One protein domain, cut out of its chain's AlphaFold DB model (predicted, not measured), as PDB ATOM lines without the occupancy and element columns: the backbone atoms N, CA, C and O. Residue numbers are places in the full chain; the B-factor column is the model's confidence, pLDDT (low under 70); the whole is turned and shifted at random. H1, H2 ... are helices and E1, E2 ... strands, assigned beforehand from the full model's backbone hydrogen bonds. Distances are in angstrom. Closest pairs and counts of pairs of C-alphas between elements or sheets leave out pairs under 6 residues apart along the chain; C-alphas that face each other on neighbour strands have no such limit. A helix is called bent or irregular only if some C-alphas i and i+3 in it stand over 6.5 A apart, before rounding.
ATOM      1  N   LEU A  45     -56.692 -32.959 -36.267       46.75
ATOM      2  CA  LEU A  45     -55.738 -33.134 -35.178       46.75
ATOM      3  C   LEU A  45     -55.191 -31.761 -34.745       46.75
ATOM      4  O   LEU A  45     -53.990 -31.513 -34.770       46.75
ATOM      5  N   LEU A  46     -56.081 -30.831 -34.381       46.81
ATOM      6  CA  LEU A  46     -55.681 -29.585 -33.723       46.81
ATOM      7  C   LEU A  46     -55.058 -29.950 -32.365       46.81
ATOM      8  O   LEU A  46     -55.701 -30.609 -31.551       46.81
ATOM      9  N   GLY A  47     -53.797 -29.566 -32.147       53.00
ATOM     10  CA  GLY A  47     -53.072 -29.824 -30.896       53.00
ATOM     11  C   GLY A  47     -52.412 -31.202 -30.780       53.00
ATOM     12  O   GLY A  47     -52.002 -31.588 -29.685       53.00
ATOM     13  N   THR A  48     -52.294 -31.958 -31.878       63.56
ATOM     14  CA  THR A  48     -51.593 -33.253 -31.857       63.56
ATOM     15  C   THR A  48     -50.136 -33.088 -32.276       63.56
ATOM     16  O   THR A  48     -49.855 -32.491 -33.312       63.56
ATOM     17  N   THR A  49     -49.208 -33.626 -31.488       74.62
ATOM     18  CA  THR A  49     -47.774 -33.655 -31.805       74.62
ATOM     19  C   THR A  49     -47.338 -35.060 -32.207       74.62
ATOM     20  O   THR A  49     -47.951 -36.055 -31.813       74.62
ATOM     21  N   LEU A  50     -46.288 -35.132 -33.023       80.88
ATOM     22  CA  LEU A  50     -45.657 -36.373 -33.457       80.88
ATOM     23  C   LEU A  50     -44.293 -36.516 -32.780       80.88
ATOM     24  O   LEU A  50     -43.574 -35.531 -32.616       80.88
ATOM     25  N   LYS A  51     -43.929 -37.744 -32.407       84.12
ATOM     26  CA  LYS A  51     -42.587 -38.096 -31.922       84.12
ATOM     27  C   LYS A  51     -42.120 -39.390 -32.571       84.12
ATOM     28  O   LYS A  51     -42.931 -40.292 -32.753       84.12
ATOM     29  N   ILE A  52     -40.832 -39.479 -32.899       86.50
ATOM     30  CA  ILE A  52     -40.195 -40.734 -33.318       86.50
ATOM     31  C   ILE A  52     -39.723 -41.464 -32.061       86.50
ATOM     32  O   ILE A  52     -38.791 -41.008 -31.396       86.50
ATOM     33  N   ASP A  53     -40.370 -42.580 -31.744       86.81
ATOM     34  CA  ASP A  53     -40.026 -43.403 -30.586       86.81
ATOM     35  C   ASP A  53     -38.790 -44.254 -30.915       86.81
ATOM     36  O   ASP A  53     -37.752 -44.156 -30.259       86.81
ATOM     37  N   GLU A  54     -38.868 -45.008 -32.012       89.56
ATOM     38  CA  GLU A  54     -37.816 -45.909 -32.481       89.56
ATOM     39  C   GLU A  54     -37.472 -45.604 -33.935       89.56
ATOM     40  O   GLU A  54     -38.347 -45.267 -34.732       89.56
ATOM     41  N   MET A  55     -36.192 -45.718 -34.283       91.00
ATOM     42  CA  MET A  55     -35.709 -45.534 -35.646       91.00
ATOM     43  C   MET A  55     -34.496 -46.425 -35.879       91.00
ATOM     44  O   MET A  55     -33.549 -46.410 -35.096       91.00
ATOM     45  N   TYR A  56     -34.535 -47.163 -36.978       91.44
ATOM     46  CA  TYR A  56     -33.465 -48.013 -37.458       91.44
ATOM     47  C   TYR A  56     -33.212 -47.720 -38.934       91.44
ATOM     48  O   TYR A  56     -34.113 -47.823 -39.769       91.44
ATOM     49  N   THR A  57     -31.968 -47.383 -39.252       89.25
ATOM     50  CA  THR A  57     -31.539 -47.043 -40.607       89.25
ATOM     51  C   THR A  57     -30.632 -48.139 -41.146       89.25
ATOM     52  O   THR A  57     -29.654 -48.517 -40.507       89.25
ATOM     53  N   LYS A  58     -30.929 -48.617 -42.354       86.81
ATOM     54  CA  LYS A  58     -30.107 -49.566 -43.102       86.81
ATOM     55  C   LYS A  58     -29.708 -48.936 -44.431       86.81
ATOM     56  O   LYS A  58     -30.577 -48.624 -45.242       86.81
ATOM     57  N   LYS A  59     -28.408 -48.770 -44.683       86.81
ATOM     58  CA  LYS A  59     -27.910 -48.409 -46.019       86.81
ATOM     59  C   LYS A  59     -28.143 -49.591 -46.965       86.81
ATOM     60  O   LYS A  59     -27.776 -50.714 -46.623       86.81
ATOM     61  N   ILE A  60     -28.792 -49.346 -48.100       87.06
ATOM     62  CA  ILE A  60     -29.116 -50.380 -49.096       87.06
ATOM     63  C   ILE A  60     -28.425 -50.154 -50.442       87.06
ATOM     64  O   ILE A  60     -28.299 -51.109 -51.197       87.06
ATOM     65  N   ASP A  61     -27.943 -48.937 -50.710       85.12
ATOM     66  CA  ASP A  61     -27.128 -48.612 -51.887       85.12
ATOM     67  C   ASP A  61     -26.273 -47.352 -51.630       85.12
ATOM     68  O   ASP A  61     -26.295 -46.780 -50.529       85.12
ATOM     69  N   GLU A  62     -25.516 -46.896 -52.627       84.50
ATOM     70  CA  GLU A  62     -24.811 -45.620 -52.613       84.50
ATOM     71  C   GLU A  62     -25.788 -44.470 -52.341       84.50
ATOM     72  O   GLU A  62     -26.672 -44.151 -53.133       84.50
ATOM     73  N   ASN A  63     -25.630 -43.850 -51.170       80.69
ATOM     74  CA  ASN A  63     -26.482 -42.773 -50.674       80.69
ATOM     75  C   ASN A  63     -27.975 -43.129 -50.552       80.69
ATOM     76  O   ASN A  63     -28.775 -42.219 -50.373       80.69
ATOM     77  N   ILE A  64     -28.374 -44.410 -50.597       80.25
ATOM     78  CA  ILE A  64     -29.769 -44.848 -50.414       80.25
ATOM     79  C   ILE A  64     -29.916 -45.611 -49.094       80.25
ATOM     80  O   ILE A  64     -29.197 -46.572 -48.807       80.25
ATOM     81  N   PHE A  65     -30.901 -45.200 -48.298       77.56
ATOM     82  CA  PHE A  65     -31.166 -45.710 -46.961       77.56
ATOM     83  C   PHE A  65     -32.618 -46.163 -46.829       77.56
ATOM     84  O   PHE A  65     -33.537 -45.414 -47.143       77.56
ATOM     85  N   SER A  66     -32.831 -47.371 -46.304       81.75
ATOM     86  CA  SER A  66     -34.129 -47.822 -45.803       81.75
ATOM     87  C   SER A  66     -34.226 -47.504 -44.316       81.75
ATOM     88  O   SER A  66     -33.409 -47.957 -43.513       81.75
ATOM     89  N   VAL A  67     -35.223 -46.712 -43.945       84.50
ATOM     90  CA  VAL A  67     -35.427 -46.216 -42.589       84.50
ATOM     91  C   VAL A  67     -36.729 -46.786 -42.058       84.50
ATOM     92  O   VAL A  67     -37.814 -46.442 -42.523       84.50
ATOM     93  N   ASN A  68     -36.613 -47.656 -41.065       86.25
ATOM     94  CA  ASN A  68     -37.728 -48.231 -40.328       86.25
ATOM     95  C   ASN A  68     -37.921 -47.419 -39.056       86.25
ATOM     96  O   ASN A  68     -36.970 -47.247 -38.297       86.25
ATOM     97  N   PHE A  69     -39.121 -46.915 -38.797       88.00
ATOM     98  CA  PHE A  69     -39.362 -46.109 -37.606       88.00
ATOM     99  C   PHE A  69     -40.767 -46.298 -37.045       88.00
ATOM    100  O   PHE A  69     -41.736 -46.517 -37.772       88.00
ATOM    101  N   ILE A  70     -40.871 -46.186 -35.723       85.62
ATOM    102  CA  ILE A  70     -42.140 -46.110 -35.007       85.62
ATOM    103  C   ILE A  70     -42.323 -44.669 -34.574       85.62
ATOM    104  O   ILE A  70     -41.479 -44.102 -33.880       85.62
ATOM    105  N   PHE A  71     -43.445 -44.081 -34.963       86.62
ATOM    106  CA  PHE A  71     -43.827 -42.753 -34.528       86.62
ATOM    107  C   PHE A  71     -45.129 -42.790 -33.744       86.62
ATOM    108  O   PHE A  71     -46.016 -43.604 -34.006       86.62
ATOM    109  N   SER A  72     -45.252 -41.878 -32.792       83.50
ATOM    110  CA  SER A  72     -46.403 -41.784 -31.912       83.50
ATOM    111  C   SER A  72     -47.068 -40.432 -31.975       83.50
ATOM    112  O   SER A  72     -46.421 -39.391 -32.085       83.50
ATOM    113  N   PHE A  73     -48.388 -40.475 -31.875       79.12
ATOM    114  CA  PHE A  73     -49.238 -39.309 -31.767       79.12
ATOM    115  C   PHE A  73     -49.456 -38.988 -30.294       79.12
ATOM    116  O   PHE A  73     -49.754 -39.873 -29.484       79.12
ATOM    117  N   TYR A  74     -49.368 -37.709 -29.968       75.56
ATOM    118  CA  TYR A  74     -49.604 -37.184 -28.633       75.56
ATOM    119  C   TYR A  74     -50.629 -36.065 -28.690       75.56
ATOM    120  O   TYR A  74     -50.519 -35.178 -29.529       75.56
ATOM    121  N   ASN A  75     -51.591 -36.075 -27.773       70.69
ATOM    122  CA  ASN A  75     -52.450 -34.925 -27.510       70.69
ATOM    123  C   ASN A  75     -52.057 -34.355 -26.141       70.69
ATOM    124  O   ASN A  75     -52.262 -35.005 -25.111       70.69
ATOM    125  N   GLY A  76     -51.395 -33.196 -26.137       73.50
ATOM    126  CA  GLY A  76     -50.664 -32.718 -24.961       73.50
ATOM    127  C   GLY A  76     -49.563 -33.706 -24.546       73.50
ATOM    128  O   GLY A  76     -48.730 -34.094 -25.360       73.50
ATOM    129  N   SER A  77     -49.564 -34.140 -23.281       77.75
ATOM    130  CA  SER A  77     -48.612 -35.130 -22.749       77.75
ATOM    131  C   SER A  77     -49.055 -36.588 -22.930       77.75
ATOM    132  O   SER A  77     -48.264 -37.505 -22.703       77.75
ATOM    133  N   LYS A  78     -50.301 -36.835 -23.353       77.56
ATOM    134  CA  LYS A  78     -50.862 -38.186 -23.452       77.56
ATOM    135  C   LYS A  78     -50.585 -38.792 -24.828       77.56
ATOM    136  O   LYS A  78     -51.036 -38.258 -25.841       77.56
ATOM    137  N   LYS A  79     -49.903 -39.942 -24.857       80.81
ATOM    138  CA  LYS A  79     -49.758 -40.778 -26.060       80.81
ATOM    139  C   LYS A  79     -51.124 -41.352 -26.438       80.81
ATOM    140  O   LYS A  79     -51.763 -42.008 -25.617       80.81
ATOM    141  N   ILE A  80     -51.578 -41.084 -27.659       80.38
ATOM    142  CA  ILE A  80     -52.882 -41.541 -28.172       80.38
ATOM    143  C   ILE A  80     -52.756 -42.706 -29.159       80.38
ATOM    144  O   ILE A  80     -53.742 -43.383 -29.430       80.38
ATOM    145  N   GLY A  81     -51.554 -42.977 -29.670       75.75
ATOM    146  CA  GLY A  81     -51.289 -44.149 -30.499       75.75
ATOM    147  C   GLY A  81     -49.885 -44.141 -31.088       75.75
ATOM    148  O   GLY A  81     -49.233 -43.098 -31.102       75.75
ATOM    149  N   SER A  82     -49.458 -45.296 -31.597       82.19
ATOM    150  CA  SER A  82     -48.196 -45.475 -32.327       82.19
ATOM    151  C   SER A  82     -48.474 -46.064 -33.706       82.19
ATOM    152  O   SER A  82     -49.450 -46.795 -33.885       82.19
ATOM    153  N   LYS A  83     -47.598 -45.795 -34.670       83.56
ATOM    154  CA  LYS A  83     -47.581 -46.445 -35.979       83.56
ATOM    155  C   LYS A  83     -46.153 -46.770 -36.380       83.56
ATOM    156  O   LYS A  83     -45.258 -45.948 -36.214       83.56
ATOM    157  N   PHE A  84     -45.976 -47.960 -36.936       84.62
ATOM    158  CA  PHE A  84     -44.764 -48.331 -37.648       84.62
ATOM    159  C   PHE A  84     -44.831 -47.818 -39.087       84.62
ATOM    160  O   PHE A  84     -45.902 -47.827 -39.701       84.62
ATOM    161  N   ASN A  85     -43.695 -47.383 -39.620       84.19
ATOM    162  CA  ASN A  85     -43.547 -46.993 -41.009       84.19
ATOM    163  C   ASN A  85     -42.140 -47.319 -41.523       84.19
ATOM    164  O   ASN A  85     -41.181 -47.412 -40.754       84.19
ATOM    165  N   ASN A  86     -42.029 -47.465 -42.838       83.88
ATOM    166  CA  ASN A  86     -40.764 -47.600 -43.543       83.88
ATOM    167  C   ASN A  86     -40.713 -46.552 -44.651       83.88
ATOM    168  O   ASN A  86     -41.700 -46.357 -45.361       83.88
ATOM    169  N   ILE A  87     -39.573 -45.882 -44.795       81.50
ATOM    170  CA  ILE A  87     -39.312 -45.024 -45.949       81.50
ATOM    171  C   ILE A  87     -37.937 -45.317 -46.525       81.50
ATOM    172  O   ILE A  87     -37.001 -45.647 -45.798       81.50
ATOM    173  N   VAL A  88     -37.815 -45.158 -47.836       82.06
ATOM    174  CA  VAL A  88     -36.533 -45.194 -48.533       82.06
ATOM    175  C   VAL A  88     -36.158 -43.765 -48.893       82.06
ATOM    176  O   VAL A  88     -36.974 -43.034 -49.446       82.06
ATOM    177  N   LEU A  89     -34.939 -43.357 -48.546       82.25
ATOM    178  CA  LEU A  89     -34.431 -42.010 -48.785       82.25
ATOM    179  C   LEU A  89     -33.082 -42.059 -49.479       82.25
ATOM    180  O   LEU A  89     -32.218 -42.852 -49.106       82.25
ATOM    181  N   LYS A  90     -32.886 -41.145 -50.427       82.81
ATOM    182  CA  LYS A  90     -31.567 -40.818 -50.955       82.81
ATOM    183  C   LYS A  90     -31.007 -39.619 -50.186       82.81
ATOM    184  O   LYS A  90     -31.673 -38.594 -50.091       82.81
ATOM    185  N   SER A  91     -29.815 -39.746 -49.613       79.75
ATOM    186  CA  SER A  91     -29.160 -38.689 -48.840       79.75
ATOM    187  C   SER A  91     -27.646 -38.827 -48.908       79.75
ATOM    188  O   SER A  91     -27.106 -39.911 -48.738       79.75
ATOM    189  N   GLU A  92     -26.946 -37.715 -49.098       80.12
ATOM    190  CA  GLU A  92     -25.481 -37.658 -48.971       80.12
ATOM    191  C   GLU A  92     -25.035 -37.497 -47.506       80.12
ATOM    192  O   GLU A  92     -23.857 -37.622 -47.182       80.12
ATOM    193  N   LYS A  93     -25.986 -37.214 -46.607       81.25
ATOM    194  CA  LYS A  93     -25.774 -37.011 -45.169       81.25
ATOM    195  C   LYS A  93     -26.407 -38.137 -44.355       81.25
ATOM    196  O   LYS A  93     -27.322 -38.818 -44.822       81.25
ATOM    197  N   GLU A  94     -25.952 -38.289 -43.116       79.19
ATOM    198  CA  GLU A  94     -26.555 -39.213 -42.157       79.19
ATOM    199  C   GLU A  94     -28.035 -38.870 -41.911       79.19
ATOM    200  O   GLU A  94     -28.405 -37.705 -41.753       79.19
ATOM    201  N   ILE A  95     -28.892 -39.895 -41.897       81.12
ATOM    202  CA  ILE A  95     -30.331 -39.722 -41.700       81.12
ATOM    203  C   ILE A  95     -30.631 -39.526 -40.211       81.12
ATOM    204  O   ILE A  95     -30.411 -40.432 -39.408       81.12
ATOM    205  N   THR A  96     -31.206 -38.378 -39.849       85.25
ATOM    206  CA  THR A  96     -31.556 -38.049 -38.458       85.25
ATOM    207  C   THR A  96     -33.041 -38.262 -38.154       85.25
ATOM    208  O   THR A  96     -33.892 -38.240 -39.045       85.25
ATOM    209  N   LYS A  97     -33.383 -38.411 -36.865       82.06
ATOM    210  CA  LYS A  97     -34.786 -38.508 -36.412       82.06
ATOM    211  C   LYS A  97     -35.618 -37.282 -36.796       82.06
ATOM    212  O   LYS A  97     -36.798 -37.430 -37.097       82.06
ATOM    213  N   GLU A  98     -35.021 -36.093 -36.788       78.69
ATOM    214  CA  GLU A  98     -35.704 -34.839 -37.131       78.69
ATOM    215  C   GLU A  98     -36.126 -34.806 -38.601       78.69
ATOM    216  O   GLU A  98     -37.265 -34.453 -38.896       78.69
ATOM    217  N   MET A  99     -35.256 -35.262 -39.509       81.56
ATOM    218  CA  MET A  99     -35.581 -35.370 -40.936       81.56
ATOM    219  C   MET A  99     -36.768 -36.310 -41.166       81.56
ATOM    220  O   MET A  99     -37.709 -35.979 -41.885       81.56
ATOM    221  N   ILE A 100     -36.753 -37.476 -40.516       84.00
ATOM    222  CA  ILE A 100     -37.838 -38.461 -40.611       84.00
ATOM    223  C   ILE A 100     -39.135 -37.916 -40.027       84.00
ATOM    224  O   ILE A 100     -40.208 -38.139 -40.592       84.00
ATOM    225  N   LEU A 101     -39.051 -37.188 -38.913       79.31
ATOM    226  CA  LEU A 101     -40.207 -36.559 -38.294       79.31
ATOM    227  C   LEU A 101     -40.830 -35.509 -39.219       79.31
ATOM    228  O   LEU A 101     -42.047 -35.522 -39.380       79.31
ATOM    229  N   ASP A 102     -40.020 -34.661 -39.858       77.62
ATOM    230  CA  ASP A 102     -40.487 -33.646 -40.810       77.62
ATOM    231  C   ASP A 102     -41.172 -34.280 -42.032       77.62
ATOM    232  O   ASP A 102     -42.301 -33.923 -42.374       77.62
ATOM    233  N   ILE A 103     -40.556 -35.307 -42.629       80.12
ATOM    234  CA  ILE A 103     -41.147 -36.073 -43.740       80.12
ATOM    235  C   ILE A 103     -42.474 -36.710 -43.313       80.12
ATOM    236  O   ILE A 103     -43.477 -36.629 -44.025       80.12
ATOM    237  N   THR A 104     -42.503 -37.327 -42.131       79.69
ATOM    238  CA  THR A 104     -43.707 -37.971 -41.591       79.69
ATOM    239  C   THR A 104     -44.809 -36.948 -41.338       79.69
ATOM    240  O   THR A 104     -45.969 -37.202 -41.668       79.69
ATOM    241  N   TYR A 105     -44.459 -35.780 -40.799       73.62
ATOM    242  CA  TYR A 105     -45.394 -34.691 -40.557       73.62
ATOM    243  C   TYR A 105     -45.996 -34.189 -41.873       73.62
ATOM    244  O   TYR A 105     -47.218 -34.153 -41.996       73.62
ATOM    245  N   LYS A 106     -45.167 -33.900 -42.884       74.81
ATOM    246  CA  LYS A 106     -45.610 -33.468 -44.222       74.81
ATOM    247  C   LYS A 106     -46.497 -34.507 -44.910       74.81
ATOM    248  O   LYS A 106     -47.519 -34.145 -45.486       74.81
ATOM    249  N   LYS A 107     -46.165 -35.800 -44.801       74.62
ATOM    250  CA  LYS A 107     -46.980 -36.890 -45.371       74.62
ATOM    251  C   LYS A 107     -48.356 -36.993 -44.704       74.62
ATOM    252  O   LYS A 107     -49.352 -37.236 -45.380       74.62
ATOM    253  N   ILE A 108     -48.432 -36.813 -43.384       71.38
ATOM    254  CA  ILE A 108     -49.695 -36.902 -42.628       71.38
ATOM    255  C   ILE A 108     -50.528 -35.620 -42.770       71.38
ATOM    256  O   ILE A 108     -51.759 -35.683 -42.823       71.38
ATOM    257  N   PHE A 109     -49.870 -34.465 -42.857       69.94
ATOM    258  CA  PHE A 109     -50.491 -33.146 -42.921       69.94
ATOM    259  C   PHE A 109     -50.081 -32.371 -44.185       69.94
ATOM    260  O   PHE A 109     -49.546 -31.273 -44.078       69.94
ATOM    261  N   PRO A 110     -50.402 -32.861 -45.396       62.88
ATOM    262  CA  PRO A 110     -49.935 -32.263 -46.654       62.88
ATOM    263  C   PRO A 110     -50.561 -30.895 -46.987       62.88
ATOM    264  O   PRO A 110     -50.283 -30.330 -48.037       62.88
ATOM    265  N   LYS A 111     -51.483 -30.396 -46.151       55.53
ATOM    266  CA  LYS A 111     -52.238 -29.143 -46.358       55.53
ATOM    267  C   LYS A 111     -51.930 -28.065 -45.308       55.53
ATOM    268  O   LYS A 111     -52.657 -27.074 -45.263       55.53
ATOM    269  N   LEU A 112     -50.943 -28.304 -44.444       49.66
ATOM    270  CA  LEU A 112     -50.340 -27.306 -43.555       49.66
ATOM    271  C   LEU A 112     -49.057 -26.789 -44.204       49.66
ATOM    272  O   LEU A 112     -48.812 -25.574 -44.072       49.66
TER     273      LEU A 112
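What this domain is: This is residues 45 to 112 of the 112 residues of an uncharacterized protein of Fusobacteriia bacterium 4572_132 (UniProt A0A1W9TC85). A long, narrow sheet of three strands, twisted and bent along its length, has a single helix, H1, packed over one of its faces, while its other face is bare. E1, E2 and E3 run side by side in two successive hairpins and make the longest axis; after E3 the chain folds back so that H1 covers part of the sheet, with more of its close pairs to E1 than to E2 or E3. The printed part has 68 residues with three named strands and one named helix, in the order E1, E2, E3, H1; the sheet's order is E1 - E2 - E3, all antiparallel, and the class is mixed, helices and strands. The whole is only just compact, close to loose, with a radius of gyration of the C-alphas of 12.9 A, and its elongated outline spans 39 by 24 by 15 A.

How they stand to each other: Strand E1, residues 48 to 61, is an edge strand of the sheet and bends by 63 degrees at residue 54. A tight link of 2 residues joins it to E2, residues 64 to 75, the inner strand. E1 and E2 form a hairpin; they are antiparallel neighbours, with 169 degrees between their N-to-C directions. N 49 and O 74 are 2.8 A apart and N 58 and O 66 are 2.8 A apart, both within hydrogen-bond range, and the C-alphas of Met 55 and Phe 69, which face each other, are 4.2 A apart. A second tight link of 2 residues leads to E3, residues 78 to 90, the other edge strand, which bends by 66 degrees at residue 81. E2 and E3 form a hairpin too, antiparallel at 163 degrees. Here N 65 and O 89, at 2.8 A, and N 73 and O 81, at 2.9 A, are within hydrogen-bond range. The three strands make a meander, each strand the antiparallel neighbour of the one before. A short link of 6 residues joins E3 to H1, residues 97 to 108, which is on the sheet; the domain has two layers, the helix on one face of the sheet. H1 and E1 have 7 pairs of C-alphas within 8 A, the closest being those of Ile 52 and Leu 101, 6.5 A apart. H1 and E2 are near each other, with 9 pairs of C-alphas within 10 A, and so are H1 and E3, with 5 pairs. In H1 every O i to N i+4 pair is within hydrogen-bond range.

Where its parts are: E1 begins at C-alpha 48, at (-51.593, -33.253, -31.857), and measures 35.2 A from first to last C-alpha; with 14 residues it is the longest strand. E2 has 12 residues and E3 has 13, and each measures 33.7 A from first to last C-alpha. E3 ends at C-alpha 90, at (-31.567, -40.818, -50.955). H1 has 12 residues, measures 16.2 A, and ends at C-alpha 108, at (-49.695, -36.902, -42.628).

The domain as a whole: The two C-alphas farthest apart are those of Glu 62 and Gly 76, at 40.0 A; each lies in one of the two tight links. The C-alphas of Leu 45 and Leu 112, the first and last printed residues, are 11.5 A apart. The printed part runs from 45 to 112, the chain's last residue, without a cut, and no link is long. The mean pLDDT of the printed part is 78.7; it is under 70 at residues 45 to 48, of which 48 belongs to E1, and at residues 109 to 112, after H1.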